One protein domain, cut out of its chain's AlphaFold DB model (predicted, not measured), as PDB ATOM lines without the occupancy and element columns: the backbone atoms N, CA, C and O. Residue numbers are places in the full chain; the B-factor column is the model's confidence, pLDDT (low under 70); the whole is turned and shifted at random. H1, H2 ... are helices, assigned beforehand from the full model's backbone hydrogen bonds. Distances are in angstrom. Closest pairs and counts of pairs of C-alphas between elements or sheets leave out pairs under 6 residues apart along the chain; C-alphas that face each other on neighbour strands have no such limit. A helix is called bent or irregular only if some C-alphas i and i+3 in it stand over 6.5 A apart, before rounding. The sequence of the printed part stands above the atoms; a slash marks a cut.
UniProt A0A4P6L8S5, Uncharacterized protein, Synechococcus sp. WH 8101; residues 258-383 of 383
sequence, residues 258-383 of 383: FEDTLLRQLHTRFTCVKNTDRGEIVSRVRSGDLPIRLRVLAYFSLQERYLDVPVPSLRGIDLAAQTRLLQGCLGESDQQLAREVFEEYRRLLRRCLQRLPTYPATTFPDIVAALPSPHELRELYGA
ATOM      1  N   PHE A 258       1.007 -14.119  -6.318       94.50
ATOM      2  CA  PHE A 258       2.127 -14.627  -5.524       94.50
ATOM      3  C   PHE A 258       3.351 -14.958  -6.403       94.50
ATOM      4  O   PHE A 258       4.468 -14.514  -6.124       94.50
ATOM      5  N   GLU A 259       3.131 -15.655  -7.513       95.12
ATOM      6  CA  GLU A 259       4.144 -16.116  -8.461       95.12
ATOM      7  C   GLU A 259       4.846 -14.942  -9.158       95.12
ATOM      8  O   GLU A 259       6.071 -14.936  -9.278       95.12
ATOM      9  N   ASP A 260       4.100 -13.894  -9.533       95.00
ATOM     10  CA  ASP A 260       4.662 -12.634 -10.050       95.00
ATOM     11  C   ASP A 260       5.682 -12.033  -9.078       95.00
ATOM     12  O   ASP A 260       6.722 -11.512  -9.480       95.00
ATOM     13  N   THR A 261       5.421 -12.135  -7.776       94.38
ATOM     14  CA  THR A 261       6.317 -11.577  -6.759       94.38
ATOM     15  C   THR A 261       7.637 -12.336  -6.696       94.38
ATOM     16  O   THR A 261       8.695 -11.710  -6.585       94.38
ATOM     17  N   LEU A 262       7.588 -13.666  -6.808       93.88
ATOM     18  CA  LEU A 262       8.778 -14.510  -6.911       93.88
ATOM     19  C   LEU A 262       9.556 -14.220  -8.197       93.88
ATOM     20  O   LEU A 262      10.758 -13.966  -8.135       93.88
ATOM     21  N   LEU A 263       8.874 -14.182  -9.346       93.75
ATOM     22  CA  LEU A 263       9.480 -13.864 -10.642       93.75
ATOM     23  C   LEU A 263      10.191 -12.512 -10.618       93.75
ATOM     24  O   LEU A 263      11.364 -12.406 -10.983       93.75
ATOM     25  N   ARG A 264       9.515 -11.475 -10.117       91.50
ATOM     26  CA  ARG A 264      10.104 -10.142  -9.986       91.50
ATOM     27  C   ARG A 264      11.316 -10.151  -9.065       91.50
ATOM     28  O   ARG A 264      12.265  -9.428  -9.341       91.50
ATOM     29  N   GLN A 265      11.322 -10.947  -8.000       89.81
ATOM     30  CA  GLN A 265      12.485 -11.061  -7.120       89.81
ATOM     31  C   GLN A 265      13.673 -11.752  -7.809       89.81
ATOM     32  O   GLN A 265      14.808 -11.305  -7.651       89.81
ATOM     33  N   LEU A 266      13.409 -12.801  -8.593       89.44
ATOM     34  CA  LEU A 266      14.419 -13.595  -9.301       89.44
ATOM     35  C   LEU A 266      15.057 -12.840 -10.477       89.44
ATOM     36  O   LEU A 266      16.255 -12.979 -10.719       89.44
ATOM     37  N   HIS A 267      14.284 -12.021 -11.192       87.31
ATOM     38  CA  HIS A 267      14.712 -11.439 -12.471       87.31
ATOM     39  C   HIS A 267      14.936  -9.928 -12.462       87.31
ATOM     40  O   HIS A 267      15.503  -9.384 -13.413       87.31
ATOM     41  N   THR A 268      14.513  -9.218 -11.416       81.88
ATOM     42  CA  THR A 268      14.695  -7.766 -11.355       81.88
ATOM     43  C   THR A 268      16.172  -7.369 -11.434       81.88
ATOM     44  O   THR A 268      17.016  -7.712 -10.596       81.88
ATOM     45  N   ARG A 269      16.484  -6.552 -12.440       80.44
ATOM     46  CA  ARG A 269      17.779  -5.870 -12.553       80.44
ATOM     47  C   ARG A 269      17.808  -4.550 -11.779       80.44
ATOM     48  O   ARG A 269      18.885  -3.987 -11.601       80.44
ATOM     49  N   PHE A 270      16.660  -4.094 -11.272       77.69
ATOM     50  CA  PHE A 270      16.550  -2.872 -10.483       77.69
ATOM     51  C   PHE A 270      17.148  -3.047  -9.093       77.69
ATOM     52  O   PHE A 270      16.783  -3.961  -8.341       77.69
ATOM     53  N   THR A 271      18.012  -2.108  -8.723       72.00
ATOM     54  CA  THR A 271      18.571  -2.037  -7.375       72.00
ATOM     55  C   THR A 271      17.622  -1.237  -6.493       72.00
ATOM     56  O   THR A 271      17.562  -0.014  -6.577       72.00
ATOM     57  N   CYS A 272      16.860  -1.918  -5.640       80.06
ATOM     58  CA  CYS A 272      16.028  -1.267  -4.632       80.06
ATOM     59  C   CYS A 272      15.962  -2.106  -3.354       80.06
ATOM     60  O   CYS A 272      16.335  -3.279  -3.348       80.06
ATOM     61  N   VAL A 273      15.450  -1.507  -2.276       80.19
ATOM     62  CA  VAL A 273      15.360  -2.139  -0.948       80.19
ATOM     63  C   VAL A 273      14.593  -3.469  -0.954       80.19
ATOM     64  O   VAL A 273      14.859  -4.334  -0.131       80.19
ATOM     65  N   LYS A 274      13.672  -3.663  -1.909       81.19
ATOM     66  CA  LYS A 274      12.856  -4.882  -2.028       81.19
ATOM     67  C   LYS A 274      13.646  -6.079  -2.569       81.19
ATOM     68  O   LYS A 274      13.222  -7.212  -2.382       81.19
ATOM     69  N   ASN A 275      14.772  -5.813  -3.234       82.44
ATOM     70  CA  ASN A 275      15.507  -6.779  -4.049       82.44
ATOM     71  C   ASN A 275      16.927  -7.051  -3.516       82.44
ATOM     72  O   ASN A 275      17.766  -7.586  -4.241       82.44
ATOM     73  N   THR A 276      17.240  -6.629  -2.287       85.12
ATOM     74  CA  THR A 276      18.604  -6.723  -1.735       85.12
ATOM     75  C   THR A 276      19.056  -8.163  -1.501       85.12
ATOM     76  O   THR A 276      20.253  -8.427  -1.538       85.12
ATOM     77  N   ASP A 277      18.121  -9.098  -1.342       87.75
ATOM     78  CA  ASP A 277      18.348 -10.530  -1.130       87.75
ATOM     79  C   ASP A 277      18.085 -11.389  -2.384       87.75
ATOM     80  O   ASP A 277      17.936 -12.607  -2.291       87.75
ATOM     81  N   ARG A 278      18.064 -10.785  -3.584       84.75
ATOM     82  CA  ARG A 278      17.791 -11.499  -4.850       84.75
ATOM     83  C   ARG A 278      18.702 -12.712  -5.104       84.75
ATOM     84  O   ARG A 278      18.282 -13.679  -5.721       84.75
ATOM     85  N   GLY A 279      19.951 -12.664  -4.631       85.75
ATOM     86  CA  GLY A 279      20.927 -13.746  -4.814       85.75
ATOM     87  C   GLY A 279      20.736 -14.932  -3.865       85.75
ATOM     88  O   GLY A 279      21.409 -15.943  -4.020       85.75
ATOM     89  N   GLU A 280      19.834 -14.815  -2.889       90.00
ATOM     90  CA  GLU A 280      19.685 -15.758  -1.773       90.00
ATOM     91  C   GLU A 280      18.291 -16.400  -1.725       90.00
ATOM     92  O   GLU A 280      17.969 -17.104  -0.770       90.00
ATOM     93  N   ILE A 281      17.447 -16.164  -2.736       88.81
ATOM     94  CA  ILE A 281      16.026 -16.553  -2.729       88.81
ATOM     95  C   ILE A 281      15.863 -18.048  -2.456       88.81
ATOM     96  O   ILE A 281      15.180 -18.428  -1.509       88.81
ATOM     97  N   VAL A 282      16.532 -18.889  -3.252       89.44
ATOM     98  CA  VAL A 282      16.429 -20.352  -3.143       89.44
ATOM     99  C   VAL A 282      16.913 -20.830  -1.773       89.44
ATOM    100  O   VAL A 282      16.237 -21.625  -1.124       89.44
ATOM    101  N   SER A 283      18.054 -20.322  -1.293       93.06
ATOM    102  CA  SER A 283      18.578 -20.688   0.027       93.06
ATOM    103  C   SER A 283      17.651 -20.263   1.163       93.06
ATOM    104  O   SER A 283      17.443 -21.046   2.086       93.06
ATOM    105  N   ARG A 284      17.053 -19.066   1.082       93.19
ATOM    106  CA  ARG A 284      16.123 -18.555   2.099       93.19
ATOM    107  C   ARG A 284      14.878 -19.418   2.184       93.19
ATOM    108  O   ARG A 284      14.573 -19.914   3.266       93.19
ATOM    109  N   VAL A 285      14.240 -19.675   1.040       91.56
ATOM    110  CA  VAL A 285      13.053 -20.534   0.955       91.56
ATOM    111  C   VAL A 285      13.335 -21.904   1.571       91.56
ATOM    112  O   VAL A 285      12.604 -22.339   2.456       91.56
ATOM    113  N   ARG A 286      14.450 -22.545   1.196       93.62
ATOM    114  CA  ARG A 286      14.836 -23.862   1.733       93.62
ATOM    115  C   ARG A 286      15.148 -23.858   3.227       93.62
ATOM    116  O   ARG A 286      14.936 -24.868   3.887       93.62
ATOM    117  N   SER A 287      15.627 -22.741   3.771       94.31
ATOM    118  CA  SER A 287      15.817 -22.568   5.219       94.31
ATOM    119  C   SER A 287      14.535 -22.204   5.981       94.31
ATOM    120  O   SER A 287      14.589 -21.972   7.187       94.31
ATOM    121  N   GLY A 288      13.383 -22.132   5.306       93.25
ATOM    122  CA  GLY A 288      12.117 -21.728   5.918       93.25
ATOM    123  C   GLY A 288      12.006 -20.222   6.189       93.25
ATOM    124  O   GLY A 288      11.240 -19.824   7.072       93.25
ATOM    125  N   ASP A 289      12.774 -19.408   5.459       94.94
ATOM    126  CA  ASP A 289      12.753 -17.940   5.449       94.94
ATOM    127  C   ASP A 289      12.122 -17.411   4.141       94.94
ATOM    128  O   ASP A 289      11.908 -18.158   3.185       94.94
ATOM    129  N   LEU A 290      11.815 -16.112   4.080       95.00
ATOM    130  CA  LEU A 290      11.201 -15.456   2.927       95.00
ATOM    131  C   LEU A 290      12.048 -14.294   2.399       95.00
ATOM    132  O   LEU A 290      12.488 -13.436   3.178       95.00
ATOM    133  N   PRO A 291      12.162 -14.166   1.065       93.81
ATOM    134  CA  PRO A 291      12.664 -12.953   0.445       93.81
ATOM    135  C   PRO A 291      11.916 -11.705   0.929       93.81
ATOM    136  O   PRO A 291      10.702 -11.740   1.163       93.81
ATOM    137  N   ILE A 292      12.619 -10.575   1.022       93.19
ATOM    138  CA  ILE A 292      12.077  -9.290   1.488       93.19
ATOM    139  C   ILE A 292      10.786  -8.939   0.753       93.19
ATOM    140  O   ILE A 292       9.805  -8.549   1.381       93.19
ATOM    141  N   ARG A 293      10.745  -9.108  -0.570       93.06
ATOM    142  CA  ARG A 293       9.563  -8.765  -1.367       93.06
ATOM    143  C   ARG A 293       8.318  -9.562  -0.974       93.06
ATOM    144  O   ARG A 293       7.240  -8.975  -0.920       93.06
ATOM    145  N   LEU A 294       8.467 -10.844  -0.626       95.31
ATOM    146  CA  LEU A 294       7.367 -11.663  -0.106       95.31
ATOM    147  C   LEU A 294       6.961 -11.235   1.308       95.31
ATOM    148  O   LEU A 294       5.769 -11.143   1.589       95.31
ATOM    149  N   ARG A 295       7.912 -10.883   2.180       95.75
ATOM    150  CA  ARG A 295       7.583 -10.328   3.507       95.75
ATOM    151  C   ARG A 295       6.790  -9.028   3.401       95.75
ATOM    152  O   ARG A 295       5.809  -8.825   4.114       95.75
ATOM    153  N   VAL A 296       7.174  -8.167   2.464       93.75
ATOM    154  CA  VAL A 296       6.468  -6.912   2.220       93.75
ATOM    155  C   VAL A 296       5.088  -7.148   1.606       93.75
ATOM    156  O   VAL A 296       4.122  -6.513   2.025       93.75
ATOM    157  N   LEU A 297       4.963  -8.079   0.660       93.88
ATOM    158  CA  LEU A 297       3.666  -8.477   0.118       93.88
ATOM    159  C   LEU A 297       2.729  -8.987   1.221       93.88
ATOM    160  O   LEU A 297       1.578  -8.559   1.295       93.88
ATOM    161  N   ALA A 298       3.233  -9.838   2.119       95.00
ATOM    162  CA  ALA A 298       2.490 -10.318   3.278       95.00
ATOM    163  C   ALA A 298       2.004  -9.151   4.145       95.00
ATOM    164  O   ALA A 298       0.808  -9.063   4.418       95.00
ATOM    165  N   TYR A 299       2.893  -8.221   4.501       94.25
ATOM    166  CA  TYR A 299       2.537  -7.016   5.249       94.25
ATOM    167  C   TYR A 299       1.410  -6.223   4.577       94.25
ATOM    168  O   TYR A 299       0.394  -5.958   5.218       94.25
ATOM    169  N   PHE A 300       1.549  -5.897   3.289       90.19
ATOM    170  CA  PHE A 300       0.545  -5.120   2.560       90.19
ATOM    171  C   PHE A 300      -0.787  -5.857   2.412       90.19
ATOM    172  O   PHE A 300      -1.830  -5.223   2.525       90.19
ATOM    173  N   SER A 301      -0.768  -7.181   2.241       89.75
ATOM    174  CA  SER A 301      -1.987  -8.004   2.159       89.75
ATOM    175  C   SER A 301      -2.776  -8.079   3.473       89.75
ATOM    176  O   SER A 301      -3.930  -8.505   3.481       89.75
ATOM    177  N   LEU A 302      -2.146  -7.732   4.602       90.44
ATOM    178  CA  LEU A 302      -2.766  -7.738   5.929       90.44
ATOM    179  C   LEU A 302      -3.258  -6.360   6.362       90.44
ATOM    180  O   LEU A 302      -4.000  -6.275   7.337       90.44
ATOM    181  N   GLN A 303      -2.828  -5.295   5.685       83.12
ATOM    182  CA  GLN A 303      -3.250  -3.946   6.028       83.12
ATOM    183  C   GLN A 303      -4.767  -3.802   5.851       83.12
ATOM    184  O   GLN A 303      -5.375  -4.324   4.916       83.12
ATOM    185  N   GLU A 304      -5.375  -3.057   6.765       68.88
ATOM    186  CA  GLU A 304      -6.781  -2.674   6.705       68.88
ATOM    187  C   GLU A 304      -6.890  -1.250   6.133       68.88
ATOM    188  O   GLU A 304      -5.941  -0.473   6.213       68.88
ATOM    189  N   ARG A 305      -8.067  -0.866   5.617       65.62
ATOM    190  CA  ARG A 305      -8.368   0.469   5.033       65.62
ATOM    191  C   ARG A 305      -7.821   0.703   3.628       65.62
ATOM    192  O   ARG A 305      -7.140   1.692   3.352       65.62
ATOM    193  N   TYR A 306      -8.215  -0.172   2.720       73.00
ATOM    194  CA  TYR A 306      -8.011   0.069   1.307       73.00
ATOM    195  C   TYR A 306      -8.876   1.219   0.780       73.00
ATOM    196  O   TYR A 306      -9.989   1.465   1.255       73.00
ATOM    197  N   LEU A 307      -8.360   1.901  -0.232       73.62
ATOM    198  CA  LEU A 307      -9.150   2.735  -1.119       73.62
ATOM    199  C   LEU A 307      -9.968   1.829  -2.033       73.62
ATOM    200  O   LEU A 307      -9.439   0.866  -2.595       73.62
ATOM    201  N   ASP A 308     -11.240   2.173  -2.188       70.69
ATOM    202  CA  ASP A 308     -12.074   1.608  -3.236       70.69
ATOM    203  C   ASP A 308     -11.737   2.360  -4.525       70.69
ATOM    204  O   ASP A 308     -12.090   3.529  -4.697       70.69
ATOM    205  N   VAL A 309     -10.906   1.744  -5.359       67.69
ATOM    206  CA  VAL A 309     -10.460   2.295  -6.639       67.69
ATOM    207  C   VAL A 309     -10.846   1.275  -7.696       67.69
ATOM    208  O   VAL A 309     -10.634   0.085  -7.460       67.69
ATOM    209  N   PRO A 310     -11.388   1.693  -8.851       69.12
ATOM    210  CA  PRO A 310     -11.610   0.778  -9.959       69.12
ATOM    211  C   PRO A 310     -10.255   0.232 -10.418       69.12
ATOM    212  O   PRO A 310      -9.512   0.905 -11.125       69.12
ATOM    213  N   VAL A 311      -9.890  -0.966  -9.966       69.25
ATOM    214  CA  VAL A 311      -8.677  -1.640 -10.431       69.25
ATOM    215  C   VAL A 311      -9.017  -2.450 -11.679       69.25
ATOM    216  O   VAL A 311     -10.073  -3.089 -11.715       69.25
ATOM    217  N   PRO A 312      -8.164  -2.439 -12.719       71.62
ATOM    218  CA  PRO A 312      -8.354  -3.286 -13.887       71.62
ATOM    219  C   PRO A 312      -8.509  -4.749 -13.488       71.62
ATOM    220  O   PRO A 312      -7.841  -5.258 -12.587       71.62
ATOM    221  N   SER A 313      -9.388  -5.443 -14.208       81.19
ATOM    222  CA  SER A 313      -9.525  -6.883 -14.057       81.19
ATOM    223  C   SER A 313      -8.225  -7.567 -14.465       81.19
ATOM    224  O   SER A 313      -7.798  -7.464 -15.612       81.19
ATOM    225  N   LEU A 314      -7.635  -8.317 -13.538       87.12
ATOM    226  CA  LEU A 314      -6.428  -9.106 -13.777       87.12
ATOM    227  C   LEU A 314      -6.726 -10.492 -14.377       87.12
ATOM    228  O   LEU A 314      -5.837 -11.323 -14.509       87.12
ATOM    229  N   ARG A 315      -7.971 -10.748 -14.799       85.50
ATOM    230  CA  ARG A 315      -8.382 -12.031 -15.400       85.50
ATOM    231  C   ARG A 315      -7.707 -12.336 -16.742       85.50
ATOM    232  O   ARG A 315      -7.770 -13.469 -17.192       85.50
ATOM    233  N   GLY A 316      -7.107 -11.335 -17.386       86.56
ATOM    234  CA  GLY A 316      -6.407 -11.483 -18.666       86.56
ATOM    235  C   GLY A 316      -4.943 -11.923 -18.558       86.56
ATOM    236  O   GLY A 316      -4.254 -11.902 -19.570       86.56
ATOM    237  N   ILE A 317      -4.450 -12.256 -17.361       93.19
ATOM    238  CA  ILE A 317      -3.070 -12.724 -17.167       93.19
ATOM    239  C   ILE A 317      -2.917 -14.149 -17.716       93.19
ATOM    240  O   ILE A 317      -3.714 -15.029 -17.388       93.19
ATOM    241  N   ASP A 318      -1.855 -14.401 -18.486       95.56
ATOM    242  CA  ASP A 318      -1.471 -15.755 -18.902       95.56
ATOM    243  C   ASP A 318      -0.772 -16.486 -17.743       95.56
ATOM    244  O   ASP A 318       0.457 -16.543 -17.638       95.56
ATOM    245  N   LEU A 319      -1.580 -17.053 -16.844       94.69
ATOM    246  CA  LEU A 319      -1.089 -17.815 -15.693       94.69
ATOM    247  C   LEU A 319      -0.230 -19.012 -16.120       94.69
ATOM    248  O   LEU A 319       0.726 -19.357 -15.434       94.69
ATOM    249  N   ALA A 320      -0.503 -19.616 -17.279       95.06
ATOM    250  CA  ALA A 320       0.286 -20.740 -17.762       95.06
ATOM    251  C   ALA A 320       1.698 -20.296 -18.178       95.06
ATOM    252  O   ALA A 320       2.676 -20.976 -17.860       95.06
ATOM    253  N   ALA A 321       1.836 -19.155 -18.861       95.44
ATOM    254  CA  ALA A 321       3.140 -18.563 -19.162       95.44
ATOM    255  C   ALA A 321       3.893 -18.167 -17.890       95.44
ATOM    256  O   ALA A 321       5.084 -18.453 -17.775       95.44
ATOM    257  N   GLN A 322       3.198 -17.576 -16.917       95.94
ATOM    258  CA  GLN A 322       3.775 -17.234 -15.620       95.94
ATOM    259  C   GLN A 322       4.335 -18.468 -14.900       95.94
ATOM    260  O   GLN A 322       5.495 -18.458 -14.483       95.94
ATOM    261  N   THR A 323       3.555 -19.549 -14.802       94.69
ATOM    262  CA  THR A 323       4.003 -20.808 -14.194       94.69
ATOM    263  C   THR A 323       5.219 -21.378 -14.922       94.69
ATOM    264  O   THR A 323       6.198 -21.732 -14.268       94.69
ATOM    265  N   ARG A 324       5.214 -21.409 -16.265       94.94
ATOM    266  CA  ARG A 324       6.365 -21.891 -17.055       94.94
ATOM    267  C   ARG A 324       7.631 -21.074 -16.795       94.94
ATOM    268  O   ARG A 324       8.703 -21.652 -16.630       94.94
ATOM    269  N   LEU A 325       7.519 -19.744 -16.742       94.75
ATOM    270  CA  LEU A 325       8.651 -18.865 -16.434       94.75
ATOM    271  C   LEU A 325       9.201 -19.134 -15.030       94.75
ATOM    272  O   LEU A 325      10.416 -19.239 -14.858       94.75
ATOM    273  N   LEU A 326       8.318 -19.290 -14.039       94.94
ATOM    274  CA  LEU A 326       8.729 -19.514 -12.655       94.94
ATOM    275  C   LEU A 326       9.387 -20.885 -12.482       94.94
ATOM    276  O   LEU A 326      10.446 -20.973 -11.863       94.94
ATOM    277  N   GLN A 327       8.826 -21.929 -13.092       93.81
ATOM    278  CA  GLN A 327       9.403 -23.278 -13.110       93.81
ATOM    279  C   GLN A 327      10.786 -23.326 -13.772       93.81
ATOM    280  O   GLN A 327      11.620 -24.142 -13.387       93.81
ATOM    281  N   GLY A 328      11.067 -22.425 -14.720       92.06
ATOM    282  CA  GLY A 328      12.401 -22.277 -15.306       92.06
ATOM    283  C   GLY A 328      13.473 -21.779 -14.327       92.06
ATOM    284  O   GLY A 328      14.659 -21.898 -14.624       92.06
ATOM    285  N   CYS A 329      13.076 -21.235 -13.171       90.94
ATOM    286  CA  CYS A 329      13.984 -20.593 -12.213       90.94
ATOM    287  C   CYS A 329      13.908 -21.174 -10.795       90.94
ATOM    288  O   CYS A 329      14.889 -21.106 -10.053       90.94
ATOM    289  N   LEU A 330      12.758 -21.720 -10.405       92.62
ATOM    290  CA  LEU A 330      12.499 -22.265  -9.079       92.62
ATOM    291  C   LEU A 330      11.760 -23.598  -9.218       92.62
ATOM    292  O   LEU A 330      10.733 -23.666  -9.890       92.62
ATOM    293  N   GLY A 331      12.263 -24.658  -8.581       93.19
ATOM    294  CA  GLY A 331      11.614 -25.972  -8.622       93.19
ATOM    295  C   GLY A 331      10.232 -25.949  -7.963       93.19
ATOM    296  O   GLY A 331      10.000 -25.172  -7.040       93.19
ATOM    297  N   GLU A 332       9.324 -26.817  -8.405       94.56
ATOM    298  CA  GLU A 332       7.946 -26.887  -7.889       94.56
ATOM    299  C   GLU A 332       7.894 -27.090  -6.366       94.56
ATOM    300  O   GLU A 332       7.136 -26.415  -5.675       94.56
ATOM    301  N   SER A 333       8.775 -27.934  -5.817       95.12
ATOM    302  CA  SER A 333       8.886 -28.137  -4.368       95.12
ATOM    303  C   SER A 333       9.297 -26.866  -3.620       95.12
ATOM    304  O   SER A 333       8.777 -26.589  -2.543       95.12
ATOM    305  N   ASP A 334      10.216 -26.079  -4.188       95.06
ATOM    306  CA  ASP A 334      10.653 -24.815  -3.592       95.06
ATOM    307  C   ASP A 334       9.543 -23.750  -3.711       95.06
ATOM    308  O   ASP A 334       9.351 -22.958  -2.792       95.06
ATOM    309  N   GLN A 335       8.768 -23.743  -4.803       95.06
ATOM    310  CA  GLN A 335       7.597 -22.866  -4.954       95.06
ATOM    311  C   GLN A 335       6.526 -23.170  -3.897       95.06
ATOM    312  O   GLN A 335       6.043 -22.254  -3.227       95.06
ATOM    313  N   GLN A 336       6.202 -24.451  -3.710       96.00
ATOM    314  CA  GLN A 336       5.244 -24.905  -2.704       96.00
ATOM    315  C   GLN A 336       5.712 -24.543  -1.289       96.00
ATOM    316  O   GLN A 336       4.957 -23.943  -0.523       96.00
ATOM    317  N   LEU A 337       6.984 -24.803  -0.968       96.12
ATOM    318  CA  LEU A 337       7.571 -24.423   0.316       96.12
ATOM    319  C   LEU A 337       7.511 -22.904   0.540       96.12
ATOM    320  O   LEU A 337       7.139 -22.449   1.620       96.12
ATOM    321  N   ALA A 338       7.826 -22.098  -0.480       96.44
ATOM    322  CA  ALA A 338       7.723 -20.644  -0.385       96.44
ATOM    323  C   ALA A 338       6.289 -20.195  -0.069       96.44
ATOM    324  O   ALA A 338       6.102 -19.280   0.736       96.44
ATOM    325  N   ARG A 339       5.277 -20.840  -0.668       96.75
ATOM    326  CA  ARG A 339       3.864 -20.550  -0.398       96.75
ATOM    327  C   ARG A 339       3.474 -20.919   1.032       96.75
ATOM    328  O   ARG A 339       2.840 -20.114   1.708       96.75
ATOM    329  N   GLU A 340       3.886 -22.085   1.516       97.06
ATOM    330  CA  GLU A 340       3.612 -22.544   2.883       97.06
ATOM    331  C   GLU A 340       4.213 -21.603   3.931       97.06
ATOM    332  O   GLU A 340       3.507 -21.120   4.822       97.06
ATOM    333  N   VAL A 341       5.496 -21.261   3.775       96.88
ATOM    334  CA  VAL A 341       6.181 -20.312   4.661       96.88
ATOM    335  C   VAL A 341       5.524 -18.932   4.582       96.88
ATOM    336  O   VAL A 341       5.398 -18.256   5.600       96.88
ATOM    337  N   PHE A 342       5.069 -18.502   3.401       97.50
ATOM    338  CA  PHE A 342       4.365 -17.231   3.223       97.50
ATOM    339  C   PHE A 342       3.030 -17.173   3.972       97.50
ATOM    340  O   PHE A 342       2.771 -16.189   4.669       97.50
ATOM    341  N   GLU A 343       2.194 -18.207   3.878       97.19
ATOM    342  CA  GLU A 343       0.914 -18.229   4.596       97.19
ATOM    343  C   GLU A 343       1.118 -18.331   6.115       97.19
ATOM    344  O   GLU A 343       0.438 -17.642   6.885       97.19
ATOM    345  N   GLU A 344       2.104 -19.112   6.569       97.19
ATOM    346  CA  GLU A 344       2.488 -19.150   7.981       97.19
ATOM    347  C   GLU A 344       2.975 -17.774   8.459       97.19
ATOM    348  O   GLU A 344       2.500 -17.263   9.479       97.19
ATOM    349  N   TYR A 345       3.870 -17.141   7.696       97.69
ATOM    350  CA  TYR A 345       4.386 -15.810   7.984       97.69
ATOM    351  C   TYR A 345       3.254 -14.789   8.089       97.69
ATOM    352  O   TYR A 345       3.194 -14.055   9.070       97.69
ATOM    353  N   ARG A 346       2.300 -14.779   7.148       96.75
ATOM    354  CA  ARG A 346       1.115 -13.904   7.213       96.75
ATOM    355  C   ARG A 346       0.298 -14.136   8.477       96.75
ATOM    356  O   ARG A 346      -0.104 -13.172   9.134       96.75
ATOM    357  N   ARG A 347       0.051 -15.398   8.840       96.81
ATOM    358  CA  ARG A 347      -0.694 -15.759  10.054       96.81
ATOM    359  C   ARG A 347      -0.010 -15.219  11.311       96.81
ATOM    360  O   ARG A 347      -0.689 -14.655  12.170       96.81
ATOM    361  N   LEU A 348       1.309 -15.380  11.419       97.00
ATOM    362  CA  LEU A 348       2.084 -14.903  12.565       97.00
ATOM    363  C   LEU A 348       2.209 -13.371  12.571       97.00
ATOM    364  O   LEU A 348       1.977 -12.748  13.604       97.00
ATOM    365  N   LEU A 349       2.482 -12.755  11.418       97.00
ATOM    366  CA  LEU A 349       2.639 -11.306  11.257       97.00
ATOM    367  C   LEU A 349       1.369 -10.551  11.662       97.00
ATOM    368  O   LEU A 349       1.442  -9.494  12.287       97.00
ATOM    369  N   ARG A 350       0.185 -11.120  11.389       96.38
ATOM    370  CA  ARG A 350      -1.099 -10.549  11.824       96.38
ATOM    371  C   ARG A 350      -1.151 -10.308  13.341       96.38
ATOM    372  O   ARG A 350      -1.775  -9.342  13.769       96.38
ATOM    373  N   ARG A 351      -0.464 -11.124  14.155       95.50
ATOM    374  CA  ARG A 351      -0.431 -10.991  15.626       95.50
ATOM    375  C   ARG A 351       0.363  -9.777  16.114       95.50
ATOM    376  O   ARG A 351       0.136  -9.320  17.229       95.50
ATOM    377  N   CYS A 352       1.272  -9.242  15.300       94.00
ATOM    378  CA  CYS A 352       2.073  -8.065  15.637       94.00
ATOM    379  C   CYS A 352       1.831  -6.869  14.705       94.00
ATOM    380  O   CYS A 352       2.505  -5.852  14.852       94.00
ATOM    381  N   LEU A 353       0.843  -6.944  13.803       92.75
ATOM    382  CA  LEU A 353       0.576  -5.929  12.776       92.75
ATOM    383  C   LEU A 353       0.424  -4.511  13.346       92.75
ATOM    384  O   LEU A 353       0.958  -3.565  12.783       92.75
ATOM    385  N   GLN A 354      -0.248  -4.368  14.494       91.44
ATOM    386  CA  GLN A 354      -0.469  -3.073  15.158       91.44
ATOM    387  C   GLN A 354       0.818  -2.416  15.688       91.44
ATOM    388  O   GLN A 354       0.814  -1.229  15.999       91.44
ATOM    389  N   ARG A 355       1.908  -3.182  15.820       92.50
ATOM    390  CA  ARG A 355       3.224  -2.693  16.263       92.50
ATOM    391  C   ARG A 355       4.105  -2.258  15.094       92.50
ATOM    392  O   ARG A 355       5.165  -1.681  15.326       92.50
ATOM    393  N   LEU A 356       3.703  -2.572  13.864       93.00
ATOM    394  CA  LEU A 356       4.437  -2.195  12.665       93.00
ATOM    395  C   LEU A 356       4.061  -0.768  12.244       93.00
ATOM    396  O   LEU A 356       2.930  -0.332  12.486       93.00
ATOM    397  N   PRO A 357       4.980  -0.027  11.600       90.50
ATOM    398  CA  PRO A 357       4.657   1.289  11.067       90.50
ATOM    399  C   PRO A 357       3.512   1.180  10.055       90.50
ATOM    400  O   PRO A 357       3.429   0.195   9.334       90.50
ATOM    401  N   THR A 358       2.642   2.186   9.971       85.25
ATOM    402  CA  THR A 358       1.499   2.178   9.043       85.25
ATOM    403  C   THR A 358       1.859   2.839   7.712       85.25
ATOM    404  O   THR A 358       2.375   3.956   7.681       85.25
ATOM    405  N   TYR A 359       1.533   2.198   6.591       82.88
ATOM    406  CA  TYR A 359       1.665   2.802   5.260       82.88
ATOM    407  C   TYR A 359       0.378   3.556   4.868       82.88
ATOM    408  O   TYR A 359      -0.704   3.068   5.189       82.88
ATOM    409  N   PRO A 360       0.433   4.716   4.177       79.81
ATOM    410  CA  PRO A 360       1.607   5.463   3.697       79.81
ATOM    411  C   PRO A 360       2.171   6.493   4.692       79.81
ATOM    412  O   PRO A 360       2.879   7.411   4.290       79.81
ATOM    413  N   ALA A 361       1.873   6.383   5.993       82.81
ATOM    414  CA  ALA A 361       2.386   7.327   6.996       82.81
ATOM    415  C   ALA A 361       3.913   7.230   7.207       82.81
ATOM    416  O   ALA A 361       4.506   8.108   7.829       82.81
ATOM    417  N   THR A 362       4.548   6.184   6.678       84.00
ATOM    418  CA  THR A 362       5.997   5.971   6.688       84.00
ATOM    419  C   THR A 362       6.526   5.621   5.290       84.00
ATOM    420  O   THR A 362       5.765   5.475   4.325       84.00
ATOM    421  N   THR A 363       7.844   5.482   5.160       83.12
ATOM    422  CA  THR A 363       8.488   5.139   3.895       83.12
ATOM    423  C   THR A 363       8.587   3.626   3.695       83.12
ATOM    424  O   THR A 363       8.536   2.833   4.633       83.12
ATOM    425  N   PHE A 364       8.742   3.203   2.440       83.25
ATOM    426  CA  PHE A 364       8.911   1.787   2.116       83.25
ATOM    427  C   PHE A 364      10.183   1.173   2.749       83.25
ATOM    428  O   PHE A 364      10.091   0.061   3.267       83.25
ATOM    429  N   PRO A 365      11.352   1.854   2.757       87.56
ATOM    430  CA  PRO A 365      12.528   1.373   3.484       87.56
ATOM    431  C   PRO A 365      12.296   1.160   4.984       87.56
ATOM    432  O   PRO A 365      12.747   0.148   5.514       87.56
ATOM    433  N   ASP A 366      11.556   2.059   5.641       90.00
ATOM    434  CA  ASP A 366      11.254   1.938   7.073       90.00
ATOM    435  C   ASP A 366      10.379   0.711   7.359       90.00
ATOM    436  O   ASP A 366      10.623  -0.014   8.323       90.00
ATOM    437  N   ILE A 367       9.405   0.425   6.484       91.69
ATOM    438  CA  ILE A 367       8.619  -0.816   6.552       91.69
ATOM    439  C   ILE A 367       9.533  -2.033   6.438       91.69
ATOM    440  O   ILE A 367       9.476  -2.908   7.292       91.69
ATOM    441  N   VAL A 368      10.402  -2.092   5.421       92.56
ATOM    442  CA  VAL A 368      11.308  -3.239   5.230       92.56
ATOM    443  C   VAL A 368      12.201  -3.458   6.451       92.56
ATOM    444  O   VAL A 368      12.369  -4.598   6.872       92.56
ATOM    445  N   ALA A 369      12.742  -2.385   7.029       93.06
ATOM    446  CA  ALA A 369      13.594  -2.464   8.211       93.06
ATOM    447  C   ALA A 369      12.844  -2.946   9.466       93.06
ATOM    448  O   ALA A 369      13.450  -3.567  10.333       93.06
ATOM    449  N   ALA A 370      11.541  -2.671   9.562       95.25
ATOM    450  CA  ALA A 370      10.707  -3.067  10.693       95.25
ATOM    451  C   ALA A 370      10.111  -4.481  10.566       95.25
ATOM    452  O   ALA A 370       9.587  -5.001  11.553       95.25
ATOM    453  N   LEU A 371      10.135  -5.096   9.377       96.44
ATOM    454  CA  LEU A 371       9.513  -6.403   9.163       96.44
ATOM    455  C   LEU A 371      10.361  -7.537   9.755       96.44
ATOM    456  O   LEU A 371      11.469  -7.780   9.266       96.44
ATOM    457  N   PRO A 372       9.826  -8.300  10.729       96.38
ATOM    458  CA  PRO A 372      10.532  -9.447  11.277       96.38
ATOM    459  C   PRO A 372      10.668 -10.546  10.220       96.38
ATOM    460  O   PRO A 372       9.876 -10.648   9.276       96.38
ATOM    461  N   SER A 373      11.681 -11.384  10.381       95.69
ATOM    462  CA  SER A 373      11.825 -12.653   9.672       95.69
ATOM    463  C   SER A 373      10.780 -13.680  10.147       95.69
ATOM    464  O   SER A 373      10.228 -13.557  11.246       95.69
ATOM    465  N   PRO A 374      10.495 -14.730   9.354       95.94
ATOM    466  CA  PRO A 374       9.665 -15.851   9.787       95.94
ATOM    467  C   PRO A 374      10.204 -16.546  11.040       95.94
ATOM    468  O   PRO A 374       9.412 -16.923  11.897       95.94
ATOM    469  N   HIS A 375      11.528 -16.667  11.186       95.06
ATOM    470  CA  HIS A 375      12.149 -17.264  12.371       95.06
ATOM    471  C   HIS A 375      11.811 -16.489  13.649       95.06
ATOM    472  O   HIS A 375      11.260 -17.065  14.583       95.06
ATOM    473  N   GLU A 376      12.047 -15.173  13.657       95.81
ATOM    474  CA  GLU A 376      11.734 -14.309  14.806       95.81
ATOM    475  C   GLU A 376      10.247 -14.388  15.180       95.81
ATOM    476  O   GLU A 376       9.885 -14.423  16.354       95.81
ATOM    477  N   LEU A 377       9.354 -14.459  14.188       96.44
ATOM    478  CA  LEU A 377       7.924 -14.611  14.451       96.44
ATOM    479  C   LEU A 377       7.558 -15.978  15.039       96.44
ATOM    480  O   LEU A 377       6.671 -16.037  15.892       96.44
ATOM    481  N   ARG A 378       8.203 -17.067  14.607       95.81
ATOM    482  CA  ARG A 378       7.986 -18.403  15.186       95.81
ATOM    483  C   ARG A 378       8.474 -18.467  16.629       95.81
ATOM    484  O   ARG A 378       7.768 -19.012  17.466       95.81
ATOM    485  N   GLU A 379       9.610 -17.858  16.955       95.06
ATOM    486  CA  GLU A 379      10.085 -17.784  18.344       95.06
ATOM    487  C   GLU A 379       9.108 -17.018  19.244       95.06
ATOM    488  O   GLU A 379       8.841 -17.421  20.373       95.06
ATOM    489  N   LEU A 380       8.534 -15.929  18.729       93.50
ATOM    490  CA  LEU A 380       7.600 -15.100  19.489       93.50
ATOM    491  C   LEU A 380       6.197 -15.712  19.612       93.50
ATOM    492  O   LEU A 380       5.495 -15.429  20.584       93.50
ATOM    493  N   TYR A 381       5.750 -16.492  18.621       93.25
ATOM    494  CA  TYR A 381       4.329 -16.828  18.455       93.25
ATOM    495  C   TYR A 381       4.039 -18.266  17.979       93.25
ATOM    496  O   TYR A 381       2.873 -18.593  17.755       93.25
ATOM    497  N   GLY A 382       5.050 -19.112  17.787       78.19
ATOM    498  CA  GLY A 382       4.970 -20.430  17.142       78.19
ATOM    499  C   GLY A 382       4.494 -21.595  18.014       78.19
ATOM    500  O   GLY A 382       4.857 -22.729  17.717       78.19
ATOM    501  N   ALA A 383       3.710 -21.330  19.063       56.78
ATOM    502  CA  ALA A 383       3.061 -22.362  19.878       56.78
ATOM    503  C   ALA A 383       1.749 -22.856  19.251       56.78
ATOM    504  O   ALA A 383       0.960 -21.997  18.770       56.78
TER     505      ALA A 383
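Overview. This is residues 258 to 383 of the 383 residues of an uncharacterized protein of Synechococcus sp. WH 8101 (UniProt A0A4P6L8S5). Picture a rounded cluster of mostly crossed helices, with the long H5 along one side of it and H3 in its middle, side by side with H1 and crossed by H5. H4 packs on H1 at one end of the cluster, H2 packs on H1 and H5, and H6 and H7 are toward the other end, while residues 305 to 318 stick out as a wide loop. The printed part has 126 residues with seven named helices, H1 to H7 in chain order, and no named strand; its class is all helix. It is compact, with a radius of gyration of the C-alphas of 15.1 A and spans of 39 by 38 by 29 A.

Along the chain. Find C-alpha 258 at (2.127, -14.627, -5.524); from there H1 runs through residues 258 to 267, 14.7 A long. Next come H2, residues 278 to 286, 14.3 A, and H3, residues 292 to 302, 15.6 A. H2 is irregular: C-alphas 279 and 282 are 8.2 A apart. Look then for H4 at residues 319 to 327, 12.1 A, and for H5 at residues 332 to 349, which runs 25.2 A from C-alpha 332 at (7.946, -26.887, -7.889). H6 is residues 364 to 370, 10.0 A, and H7 is residues 374 to 381, 10.2 A, ending at C-alpha 381 at (4.329, -16.828, 18.455).

Arrangement. Start at H1, which touches H3 at a shallow tilt of 24 degrees, opposite ways; their closest C-alphas, of Thr 261 and Leu 294, are 6.7 A apart. H1 touches H2 at Gln 265 and Arg 278, closest C-alphas 5.8 A apart, and H4 at Leu 263 and Leu 326, 6.0 A. H5 touches H2 with residues 334 to 341 alone, about perpendicular at 87 degrees; the closest C-alphas, of Val 285 and Ala 338, are 5.5 A apart. With residues 342 to 349 alone H5 touches H3 at a steep tilt of 50 degrees, C-alphas of Ala 298 and Arg 346 closest at 5.5 A. With residues 341 to 349 alone it touches H7, C-alphas of Tyr 345 and Pro 374 closest at 5.6 A. H3 and H6 only just touch, with 3 pairs of C-alphas within 8 A, the closest those of Val 296 and Val 368 at 6.8 A. H4 and H5 meet only through their link; H6 and H7 are apart. Every O i to N i+4 pair is within hydrogen-bond range in H1, H3, H4, H5, H6 and H7, and 3 of 5 are in H2.

Size, cuts and confidence. Look for the two farthest C-alphas at Gly 316 and Ala 383, 41.2 A apart. The links H3 to H4 and H5 to H6 are long, and the printed part has no cut. In the B-factor column, residues 304 to 305, 309 to 311 and 383 are under 70.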